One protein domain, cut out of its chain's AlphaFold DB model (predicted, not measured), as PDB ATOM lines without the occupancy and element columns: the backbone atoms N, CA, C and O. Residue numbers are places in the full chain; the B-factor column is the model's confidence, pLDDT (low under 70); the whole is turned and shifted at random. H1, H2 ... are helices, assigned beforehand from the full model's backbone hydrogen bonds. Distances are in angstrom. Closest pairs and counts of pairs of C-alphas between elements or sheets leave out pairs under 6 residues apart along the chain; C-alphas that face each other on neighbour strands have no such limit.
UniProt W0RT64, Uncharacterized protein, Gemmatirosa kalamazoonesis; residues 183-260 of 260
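This is residues 183 to 260 of the 260 residues of an uncharacterized protein of Gemmatirosa kalamazoonesis (UniProt W0RT64). Four short helices form an up-and-down bundle, with H1 and H3 at two far corners and H2 and H4 between them, running the same way. From the end of H4 an unnamed tail, residues 250 to 260, trails past H1, away from H3. The printed part has 78 residues, with four named helices in the order H1, H2, H3, H4 and no named strand; the class is all helix. The whole is compact, with a radius of gyration of the C-alphas of 11.6 A and spans of 36 by 27 by 17 A.

H1 covers residues 183 to 194 and begins at C-alpha 183, at (46.967, 14.693, -2.507); it is 16.9 A from first to last C-alpha. After a tight link of 5 residues comes H2, residues 200 to 210, 15.4 A long. A short link of 8 residues leads to H3, residues 219 to 228, 14.4 A long, which begins at C-alpha 219, at (30.426, 28.061, -16.384). A short link of 6 residues leads to H4, residues 235 to 249, the longest helix at 20.9 A, which ends at C-alpha 249, at (42.016, 24.497, -7.842).

The four helices make an up-and-down bundle, each running against the one before it in the chain. H2 and H4 are both hubs, touching three other helices each. H2 touches H4 the same way at a shallow tilt of 11 degrees, with residues 245 to 249 of H4 alone; the closest C-alphas are those of Leu 208 and Val 249, 6.3 A apart. H1 and H2 touch as a helical hairpin, opposite ways at a shallow tilt of 34 degrees, only just short of steep; their closest C-alphas, Ser 193 and Ala 200, are 4.0 A apart. H2 and H3 touch as a helical hairpin, opposite ways at 35.0 degrees, only just a steep tilt; the closest C-alphas, Pro 201 and Leu 226, are 5.0 A apart. H3 and H4, the third hairpin, touch opposite ways at a steep tilt of 43 degrees, with the C-alphas of Val 225 and Ala 241 closest at 4.7 A. H1 touches H4 with residues 190 to 194 alone, opposite ways at a shallow tilt of 25 degrees; the C-alphas of Trp 194 and Phe 242 are closest, at 6.3 A. H1 and H3 are apart. In H1, H2, H3 and H4 every O i to N i+4 pair is within hydrogen-bond range.

The two C-alphas farthest apart, those of Asp 220 and Glu 260, are 37.2 A apart. The printed part has no cut, and no link between helices is long. The mean pLDDT of the printed part is 93.6; residues 256 to 260, which end at the chain's last residue, are under 70.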
ATOM      1  N   PRO A 183      46.086  13.672  -1.937       96.50
ATOM      2  CA  PRO A 183      46.967  14.693  -2.507       96.50
ATOM      3  C   PRO A 183      47.792  14.197  -3.704       96.50
ATOM      4  O   PRO A 183      47.908  14.917  -4.697       96.50
ATOM      5  N   ALA A 184      48.301  12.960  -3.656       95.75
ATOM      6  CA  ALA A 184      49.080  12.371  -4.745       95.75
ATOM      7  C   ALA A 184      48.235  12.144  -6.010       95.75
ATOM      8  O   ALA A 184      48.682  12.443  -7.119       95.75
ATOM      9  N   VAL A 185      46.992  11.672  -5.857       97.31
ATOM     10  CA  VAL A 185      46.059  11.487  -6.979       97.31
ATOM     11  C   VAL A 185      45.664  12.831  -7.593       97.31
ATOM     12  O   VAL A 185      45.681  12.968  -8.817       97.31
ATOM     13  N   ARG A 186      45.381  13.853  -6.776       98.06
ATOM     14  CA  ARG A 186      45.073  15.207  -7.273       98.06
ATOM     15  C   ARG A 186      46.241  15.821  -8.042       98.06
ATOM     16  O   ARG A 186      46.034  16.390  -9.110       98.06
ATOM     17  N   GLN A 187      47.464  15.673  -7.541       97.38
ATOM     18  CA  GLN A 187      48.667  16.121  -8.248       97.38
ATOM     19  C   GLN A 187      48.888  15.357  -9.560       97.38
ATOM     20  O   GLN A 187      49.220  15.961 -10.576       97.38
ATOM     21  N   ALA A 188      48.633  14.046  -9.584       97.00
ATOM     22  CA  ALA A 188      48.689  13.267 -10.816       97.00
ATOM     23  C   ALA A 188      47.647  13.732 -11.850       97.00
ATOM     24  O   ALA A 188      47.972  13.822 -13.034       97.00
ATOM     25  N   LEU A 189      46.425  14.064 -11.418       98.19
ATOM     26  CA  LEU A 189      45.392  14.649 -12.284       98.19
ATOM     27  C   LEU A 189      45.812  16.026 -12.812       98.19
ATOM     28  O   LEU A 189      45.634  16.294 -14.001       98.19
ATOM     29  N   LEU A 190      46.400  16.875 -11.963       97.75
ATOM     30  CA  LEU A 190      46.935  18.173 -12.376       97.75
ATOM     31  C   LEU A 190      48.040  17.992 -13.427       97.75
ATOM     32  O   LEU A 190      47.966  18.587 -14.496       97.75
ATOM     33  N   TRP A 191      48.994  17.088 -13.190       96.31
ATOM     34  CA  TRP A 191      50.040  16.750 -14.159       96.31
ATOM     35  C   TRP A 191      49.469  16.259 -15.494       96.31
ATOM     36  O   TRP A 191      49.863  16.727 -16.561       96.31
ATOM     37  N   ALA A 192      48.517  15.324 -15.456       96.81
ATOM     38  CA  ALA A 192      47.886  14.799 -16.665       96.81
ATOM     39  C   ALA A 192      47.121  15.881 -17.446       96.81
ATOM     40  O   ALA A 192      47.062  15.813 -18.670       96.81
ATOM     41  N   SER A 193      46.599  16.898 -16.752       97.75
ATOM     42  CA  SER A 193      45.915  18.045 -17.360       97.75
ATOM     43  C   SER A 193      46.864  18.970 -18.127       97.75
ATOM     44  O   SER A 193      46.426  19.646 -19.051       97.75
ATOM     45  N   TRP A 194      48.153  19.005 -17.774       95.31
ATOM     46  CA  TRP A 194      49.161  19.791 -18.497       95.31
ATOM     47  C   TRP A 194      49.571  19.152 -19.828       95.31
ATOM     48  O   TRP A 194      49.870  19.841 -20.806       95.31
ATOM     49  N   ASN A 195      49.607  17.819 -19.868       91.69
ATOM     50  CA  ASN A 195      50.140  17.091 -21.012       91.69
ATOM     51  C   ASN A 195      49.257  17.269 -22.249       91.69
ATOM     52  O   ASN A 195      48.032  17.258 -22.170       91.69
ATOM     53  N   ALA A 196      49.890  17.353 -23.420       92.50
ATOM     54  CA  ALA A 196      49.194  17.464 -24.697       92.50
ATOM     55  C   ALA A 196      48.569  16.132 -25.140       92.50
ATOM     56  O   ALA A 196      49.027  15.500 -26.088       92.50
ATOM     57  N   THR A 197      47.541  15.695 -24.414       96.12
ATOM     58  CA  THR A 197      46.859  14.410 -24.599       96.12
ATOM     59  C   THR A 197      45.353  14.608 -24.708       96.12
ATOM     60  O   THR A 197      44.799  15.598 -24.229       96.12
ATOM     61  N   ASP A 198      44.672  13.629 -25.293       95.81
ATOM     62  CA  ASP A 198      43.207  13.616 -25.369       95.81
ATOM     63  C   ASP A 198      42.552  13.374 -23.995       95.81
ATOM     64  O   ASP A 198      41.361  13.612 -23.804       95.81
ATOM     65  N   CYS A 199      43.334  12.918 -23.013       97.50
ATOM     66  CA  CYS A 199      42.897  12.656 -21.644       97.50
ATOM     67  C   CYS A 199      42.873  13.914 -20.761       97.50
ATOM     68  O   CYS A 199      42.136  13.947 -19.771       97.50
ATOM     69  N   ALA A 200      43.653  14.942 -21.110       97.50
ATOM     70  CA  ALA A 200      43.884  16.114 -20.266       97.50
ATOM     71  C   ALA A 200      42.594  16.831 -19.813       97.50
ATOM     72  O   ALA A 200      42.450  17.058 -18.606       97.50
ATOM     73  N   PRO A 201      41.602  17.114 -20.688       98.19
ATOM     74  CA  PRO A 201      40.361  17.767 -20.260       98.19
ATOM     75  C   PRO A 201      39.569  16.952 -19.230       98.19
ATOM     76  O   PRO A 201      39.004  17.512 -18.294       98.19
ATOM     77  N   ALA A 202      39.536  15.625 -19.363       98.19
ATOM     78  CA  ALA A 202      38.793  14.770 -18.441       98.19
ATOM     79  C   ALA A 202      39.470  14.693 -17.061       98.19
ATOM     80  O   ALA A 202      38.786  14.723 -16.035       98.19
ATOM     81  N   CYS A 203      40.807  14.663 -17.023       98.38
ATOM     82  CA  CYS A 203      41.572  14.759 -15.777       98.38
ATOM     83  C   CYS A 203      41.340  16.105 -15.071       98.38
ATOM     84  O   CYS A 203      41.083  16.119 -13.865       98.38
ATOM     85  N   ALA A 204      41.350  17.213 -15.819       98.25
ATOM     86  CA  ALA A 204      41.083  18.548 -15.287       98.25
ATOM     87  C   ALA A 204      39.657  18.675 -14.735       98.25
ATOM     88  O   ALA A 204      39.458  19.205 -13.643       98.25
ATOM     89  N   ALA A 205      38.666  18.140 -15.454       98.31
ATOM     90  CA  ALA A 205      37.272  18.144 -15.019       98.31
ATOM     91  C   ALA A 205      37.083  17.381 -13.697       98.31
ATOM     92  O   ALA A 205      36.432  17.885 -12.779       98.31
ATOM     93  N   LEU A 206      37.695  16.198 -13.559       98.38
ATOM     94  CA  LEU A 206      37.653  15.465 -12.292       98.38
ATOM     95  C   LEU A 206      38.365  16.238 -11.172       98.38
ATOM     96  O   LEU A 206      37.846  16.303 -10.060       98.38
ATOM     97  N   LEU A 207      39.509  16.867 -11.450       98.50
ATOM     98  CA  LEU A 207      40.227  17.664 -10.452       98.50
ATOM     99  C   LEU A 207      39.395  18.855  -9.945       98.50
ATOM    100  O   LEU A 207      39.333  19.094  -8.735       98.50
ATOM    101  N   LEU A 208      38.710  19.572 -10.842       98.12
ATOM    102  CA  LEU A 208      37.786  20.653 -10.477       98.12
ATOM    103  C   LEU A 208      36.664  20.147  -9.561       98.12
ATOM    104  O   LEU A 208      36.327  20.807  -8.573       98.12
ATOM    105  N   LYS A 209      36.117  18.960  -9.851       97.75
ATOM    106  CA  LYS A 209      35.094  18.310  -9.023       97.75
ATOM    107  C   LYS A 209      35.631  17.947  -7.635       97.75
ATOM    108  O   LYS A 209      35.021  18.331  -6.640       97.75
ATOM    109  N   LEU A 210      36.777  17.265  -7.550       97.00
ATOM    110  CA  LEU A 210      37.369  16.813  -6.277       97.00
ATOM    111  C   LEU A 210      37.788  17.972  -5.360       97.00
ATOM    112  O   LEU A 210      37.727  17.867  -4.137       97.00
ATOM    113  N   THR A 211      38.176  19.108  -5.937       97.56
ATOM    114  CA  THR A 211      38.540  20.323  -5.187       97.56
ATOM    115  C   THR A 211      37.346  21.240  -4.896       97.56
ATOM    116  O   THR A 211      37.509  22.300  -4.286       97.56
ATOM    117  N   GLY A 212      36.141  20.885  -5.359       97.25
ATOM    118  CA  GLY A 212      34.954  21.741  -5.280       97.25
ATOM    119  C   GLY A 212      35.097  23.066  -6.042       97.25
ATOM    120  O   GLY A 212      34.326  23.996  -5.814       97.25
ATOM    121  N   ALA A 213      36.109  23.204  -6.902       95.38
ATOM    122  CA  ALA A 213      36.281  24.366  -7.772       95.38
ATOM    123  C   ALA A 213      35.206  24.407  -8.869       95.38
ATOM    124  O   ALA A 213      34.804  25.487  -9.290       95.38
ATOM    125  N   ASP A 214      34.677  23.242  -9.250       94.31
ATOM    126  CA  ASP A 214      33.620  23.100 -10.254       94.31
ATOM    127  C   ASP A 214      32.351  23.905  -9.928       94.31
ATOM    128  O   ASP A 214      31.746  24.496 -10.814       94.31
ATOM    129  N   ALA A 215      31.980  23.979  -8.646       93.38
ATOM    130  CA  ALA A 215      30.814  24.734  -8.182       93.38
ATOM    131  C   ALA A 215      31.098  26.230  -7.946       93.38
ATOM    132  O   ALA A 215      30.167  27.009  -7.751       93.38
ATOM    133  N   ARG A 216      32.377  26.629  -7.898       94.12
ATOM    134  CA  ARG A 216      32.813  28.005  -7.598       94.12
ATOM    135  C   ARG A 216      33.144  28.804  -8.858       94.12
ATOM    136  O   ARG A 216      33.028  30.025  -8.846       94.12
ATOM    137  N   ALA A 217      33.594  28.129  -9.912       92.50
ATOM    138  CA  ALA A 217      33.989  28.756 -11.163       92.50
ATOM    139  C   ALA A 217      32.765  29.107 -12.032       92.50
ATOM    140  O   ALA A 217      31.853  28.288 -12.145       92.50
ATOM    141  N   PRO A 218      32.756  30.267 -12.711       96.19
ATOM    142  CA  PRO A 218      31.776  30.551 -13.758       96.19
ATOM    143  C   PRO A 218      31.787  29.491 -14.877       96.19
ATOM    144  O   PRO A 218      32.848  29.023 -15.307       96.19
ATOM    145  N   ASP A 219      30.605  29.125 -15.380       95.56
ATOM    146  CA  ASP A 219      30.426  28.061 -16.384       95.56
ATOM    147  C   ASP A 219      31.158  28.319 -17.708       95.56
ATOM    148  O   ASP A 219      31.604  27.387 -18.383       95.56
ATOM    149  N   ASP A 220      31.238  29.578 -18.128       96.38
ATOM    150  CA  ASP A 220      31.968  30.019 -19.315       96.38
ATOM    151  C   ASP A 220      33.482  29.851 -19.132       96.38
ATOM    152  O   ASP A 220      34.138  29.261 -19.994       96.38
ATOM    153  N   MET A 221      34.016  30.266 -17.978       95.88
ATOM    154  CA  MET A 221      35.427  30.093 -17.633       95.88
ATOM    155  C   MET A 221      35.804  28.610 -17.605       95.88
ATOM    156  O   MET A 221      36.781  28.210 -18.240       95.88
ATOM    157  N   ARG A 222      34.998  27.774 -16.937       96.62
ATOM    158  CA  ARG A 222      35.215  26.322 -16.874       96.62
ATOM    159  C   ARG A 222      35.239  25.688 -18.264       96.62
ATOM    160  O   ARG A 222      36.167  24.945 -18.583       96.62
ATOM    161  N   ARG A 223      34.246  25.989 -19.111       96.94
ATOM    162  CA  ARG A 223      34.185  25.455 -20.483       96.94
ATOM    163  C   ARG A 223      35.397  25.872 -21.307       96.94
ATOM    164  O   ARG A 223      35.953  25.034 -22.011       96.94
ATOM    165  N   ARG A 224      35.827  27.131 -21.184       97.12
ATOM    166  CA  ARG A 224      37.015  27.645 -21.872       97.12
ATOM    167  C   ARG A 224      38.288  26.922 -21.430       97.12
ATOM    168  O   ARG A 224      39.047  26.487 -22.289       97.12
ATOM    169  N   VAL A 225      38.501  26.759 -20.120       97.62
ATOM    170  CA  VAL A 225      39.662  26.024 -19.583       97.62
ATOM    171  C   VAL A 225      39.696  24.602 -20.144       97.62
ATOM    172  O   VAL A 225      40.689  24.209 -20.744       97.62
ATOM    173  N   LEU A 226      38.597  23.849 -20.032       97.56
ATOM    174  CA  LEU A 226      38.559  22.455 -20.486       97.56
ATOM    175  C   LEU A 226      38.747  22.314 -22.004       97.56
ATOM    176  O   LEU A 226      39.445  21.401 -22.443       97.56
ATOM    177  N   ALA A 227      38.172  23.220 -22.802       96.94
ATOM    178  CA  ALA A 227      38.314  23.200 -24.259       96.94
ATOM    179  C   ALA A 227      39.771  23.395 -24.711       96.94
ATOM    180  O   ALA A 227      40.201  22.771 -25.679       96.94
ATOM    181  N   HIS A 228      40.545  24.215 -23.993       97.88
ATOM    182  CA  HIS A 228      41.915  24.551 -24.375       97.88
ATOM    183  C   HIS A 228      42.991  23.605 -23.815       97.88
ATOM    184  O   HIS A 228      44.136  23.684 -24.253       97.88
ATOM    185  N   LEU A 229      42.658  22.652 -22.940       97.12
ATOM    186  CA  LEU A 229      43.629  21.661 -22.442       97.12
ATOM    187  C   LEU A 229      43.857  20.471 -23.395       97.12
ATOM    188  O   LEU A 229      44.821  19.727 -23.227       97.12
ATOM    189  N   GLY A 230      43.002  20.285 -24.407       93.38
ATOM    190  CA  GLY A 230      43.068  19.141 -25.326       93.38
ATOM    191  C   GLY A 230      44.319  19.100 -26.215       93.38
ATOM    192  O   GLY A 230      45.031  20.091 -26.391       93.38
ATOM    193  N   ALA A 231      44.590  17.942 -26.825       93.12
ATOM    194  CA  ALA A 231      45.769  17.725 -27.671       93.12
ATOM    195  C   ALA A 231      45.888  18.732 -28.834       93.12
ATOM    196  O   ALA A 231      46.997  19.145 -29.174       93.12
ATOM    197  N   HIS A 232      44.756  19.178 -29.388       93.88
ATOM    198  CA  HIS A 232      44.691  20.048 -30.567       93.88
ATOM    199  C   HIS A 232      44.860  21.551 -30.296       93.88
ATOM    200  O   HIS A 232      44.932  22.325 -31.248       93.88
ATOM    201  N   SER A 233      44.936  21.980 -29.037       94.75
ATOM    202  CA  SER A 233      45.166  23.390 -28.702       94.75
ATOM    203  C   SER A 233      46.604  23.812 -28.984       94.75
ATOM    204  O   SER A 233      47.543  23.016 -28.853       94.75
ATOM    205  N   SER A 234      46.814  25.093 -29.288       95.81
ATOM    206  CA  SER A 234      48.169  25.641 -29.347       95.81
ATOM    207  C   SER A 234      48.853  25.575 -27.975       95.81
ATOM    208  O   SER A 234      48.212  25.461 -26.927       95.81
ATOM    209  N   TYR A 235      50.186  25.648 -27.965       94.06
ATOM    210  CA  TYR A 235      50.957  25.678 -26.719       94.06
ATOM    211  C   TYR A 235      50.533  26.835 -25.796       94.06
ATOM    212  O   TYR A 235      50.372  26.622 -24.597       94.06
ATOM    213  N   PHE A 236      50.316  28.033 -26.350       95.94
ATOM    214  CA  PHE A 236      49.948  29.222 -25.576       95.94
ATOM    215  C   PHE A 236      48.553  29.100 -24.957       95.94
ATOM    216  O   PHE A 236      48.408  29.309 -23.760       95.94
ATOM    217  N   GLU A 237      47.552  28.664 -25.730       96.31
ATOM    218  CA  GLU A 237      46.195  28.449 -25.204       96.31
ATOM    219  C   GLU A 237      46.178  27.415 -24.077       96.31
ATOM    220  O   GLU A 237      45.503  27.601 -23.067       96.31
ATOM    221  N   ARG A 238      46.945  26.330 -24.236       97.06
ATOM    222  CA  ARG A 238      47.065  25.280 -23.221       97.06
ATOM    223  C   ARG A 238      47.741  25.800 -21.955       97.06
ATOM    224  O   ARG A 238      47.289  25.476 -20.863       97.06
ATOM    225  N   ARG A 239      48.802  26.602 -22.099       96.75
ATOM    226  CA  ARG A 239      49.478  27.286 -20.989       96.75
ATOM    227  C   ARG A 239      48.522  28.171 -20.211       96.75
ATOM    228  O   ARG A 239      48.358  27.954 -19.016       96.75
ATOM    229  N   ASP A 240      47.837  29.075 -20.898       97.69
ATOM    230  CA  ASP A 240      46.890  29.990 -20.263       97.69
ATOM    231  C   ASP A 240      45.747  29.223 -19.575       97.69
ATOM    232  O   ASP A 240      45.351  29.543 -18.453       97.69
ATOM    233  N   ALA A 241      45.234  28.167 -20.217       97.88
ATOM    234  CA  ALA A 241      44.202  27.309 -19.642       97.88
ATOM    235  C   ALA A 241      44.693  26.534 -18.412       97.88
ATOM    236  O   ALA A 241      43.946  26.379 -17.446       97.88
ATOM    237  N   PHE A 242      45.937  26.058 -18.423       97.94
ATOM    238  CA  PHE A 242      46.526  25.343 -17.298       97.94
ATOM    239  C   PHE A 242      46.811  26.266 -16.110       97.94
ATOM    240  O   PHE A 242      46.502  25.909 -14.973       97.94
ATOM    241  N   ASP A 243      47.317  27.473 -16.360       97.50
ATOM    242  CA  ASP A 243      47.515  28.485 -15.320       97.50
ATOM    243  C   ASP A 243      46.165  28.892 -14.695       97.50
ATOM    244  O   ASP A 243      46.037  28.973 -13.468       97.50
ATOM    245  N   ALA A 244      45.114  29.033 -15.511       97.69
ATOM    246  CA  ALA A 244      43.752  29.242 -15.019       97.69
ATOM    247  C   ALA A 244      43.226  28.046 -14.202       97.69
ATOM    248  O   ALA A 244      42.604  28.248 -13.158       97.69
ATOM    249  N   LEU A 245      43.494  26.804 -14.630       98.00
ATOM    250  CA  LEU A 245      43.141  25.602 -13.868       98.00
ATOM    251  C   LEU A 245      43.806  25.614 -12.486       98.00
ATOM    252  O   LEU A 245      43.102  25.439 -11.493       98.00
ATOM    253  N   ARG A 246      45.121  25.866 -12.408       97.81
ATOM    254  CA  ARG A 246      45.883  25.957 -11.145       97.81
ATOM    255  C   ARG A 246      45.293  26.986 -10.192       97.81
ATOM    256  O   ARG A 246      45.072  26.675  -9.022       97.81
ATOM    257  N   ALA A 247      44.972  28.173 -10.710       97.00
ATOM    258  CA  ALA A 247      44.341  29.234  -9.934       97.00
ATOM    259  C   ALA A 247      42.969  28.812  -9.378       97.00
ATOM    260  O   ALA A 247      42.674  29.072  -8.213       97.00
ATOM    261  N   LEU A 248      42.148  28.117 -10.176       97.12
ATOM    262  CA  LEU A 248      40.833  27.625  -9.744       97.12
ATOM    263  C   LEU A 248      40.930  26.555  -8.650       97.12
ATOM    264  O   LEU A 248      40.152  26.573  -7.694       97.12
ATOM    265  N   VAL A 249      41.866  25.614  -8.790       97.50
ATOM    266  CA  VAL A 249      42.016  24.497  -7.842       97.50
ATOM    267  C   VAL A 249      42.866  24.863  -6.623       97.50
ATOM    268  O   VAL A 249      42.837  24.138  -5.630       97.50
ATOM    269  N   GLY A 250      43.593  25.985  -6.670       97.25
ATOM    270  CA  GLY A 250      44.492  26.435  -5.606       97.25
ATOM    271  C   GLY A 250      45.672  25.488  -5.390       97.25
ATOM    272  O   GLY A 250      46.072  25.262  -4.250       97.25
ATOM    273  N   MET A 251      46.181  24.882  -6.468       97.56
ATOM    274  CA  MET A 251      47.275  23.913  -6.419       97.56
ATOM    275  C   MET A 251      48.420  24.335  -7.328       97.56
ATOM    276  O   MET A 251      48.220  24.689  -8.489       97.56
ATOM    277  N   GLU A 252      49.624  24.184  -6.798       96.50
ATOM    278  CA  GLU A 252      50.857  24.255  -7.563       96.50
ATOM    279  C   GLU A 252      51.256  22.847  -7.994       96.50
ATOM    280  O   GLU A 252      51.034  21.877  -7.258       96.50
ATOM    281  N   LEU A 253      51.825  22.731  -9.193       93.44
ATOM    282  CA  LEU A 253      52.419  21.479  -9.628       93.44
ATOM    283  C   LEU A 253      53.694  21.282  -8.813       93.44
ATOM    284  O   LEU A 253      54.618  22.088  -8.907       93.44
ATOM    285  N   ASP A 254      53.729  20.250  -7.978       90.31
ATOM    286  CA  ASP A 254      54.987  19.862  -7.353       90.31
ATOM    287  C   ASP A 254      55.919  19.397  -8.488       90.31
ATOM    288  O   ASP A 254      55.492  18.683  -9.390       90.31
ATOM    289  N   GLU A 255      57.164  19.847  -8.521       79.12
ATOM    290  CA  GLU A 255      58.155  19.397  -9.508       79.12
ATOM    291  C   GLU A 255      59.193  18.462  -8.861       79.12
ATOM    292  O   GLU A 255      59.896  17.725  -9.557       79.12
ATOM    293  N   GLY A 256      59.272  18.456  -7.525       65.00
ATOM    294  CA  GLY A 256      60.305  17.784  -6.738       65.00
ATOM    295  C   GLY A 256      59.906  16.406  -6.208       65.00
ATOM    296  O   GLY A 256      60.767  15.532  -6.112       65.00
ATOM    297  N   GLY A 257      58.623  16.171  -5.921       56.91
ATOM    298  CA  GLY A 257      58.126  14.911  -5.344       56.91
ATOM    299  C   GLY A 257      58.034  13.717  -6.307       56.91
ATOM    300  O   GLY A 257      57.621  12.633  -5.905       56.91
ATOM    301  N   TRP A 258      58.393  13.883  -7.585       58.59
ATOM    302  CA  TRP A 258      57.973  12.964  -8.657       58.59
ATOM    303  C   TRP A 258      59.086  12.133  -9.292       58.59
ATOM    304  O   TRP A 258      58.846  11.515 -10.328       58.59
ATOM    305  N   GLN A 259      60.274  12.091  -8.685       50.12
ATOM    306  CA  GLN A 259      61.412  11.279  -9.147       50.12
ATOM    307  C   GLN A 259      61.276   9.771  -8.804       50.12
ATOM    308  O   GLN A 259      62.283   9.078  -8.691       50.12
ATOM    309  N   GLU A 260      60.048   9.250  -8.661       46.28
ATOM    310  CA  GLU A 260      59.731   7.831  -8.384       46.28
ATOM    311  C   GLU A 260      59.102   7.067  -9.569       46.28
ATOM    312  O   GLU A 260      58.199   7.609 -10.248       46.28
TER     313      GLU A 260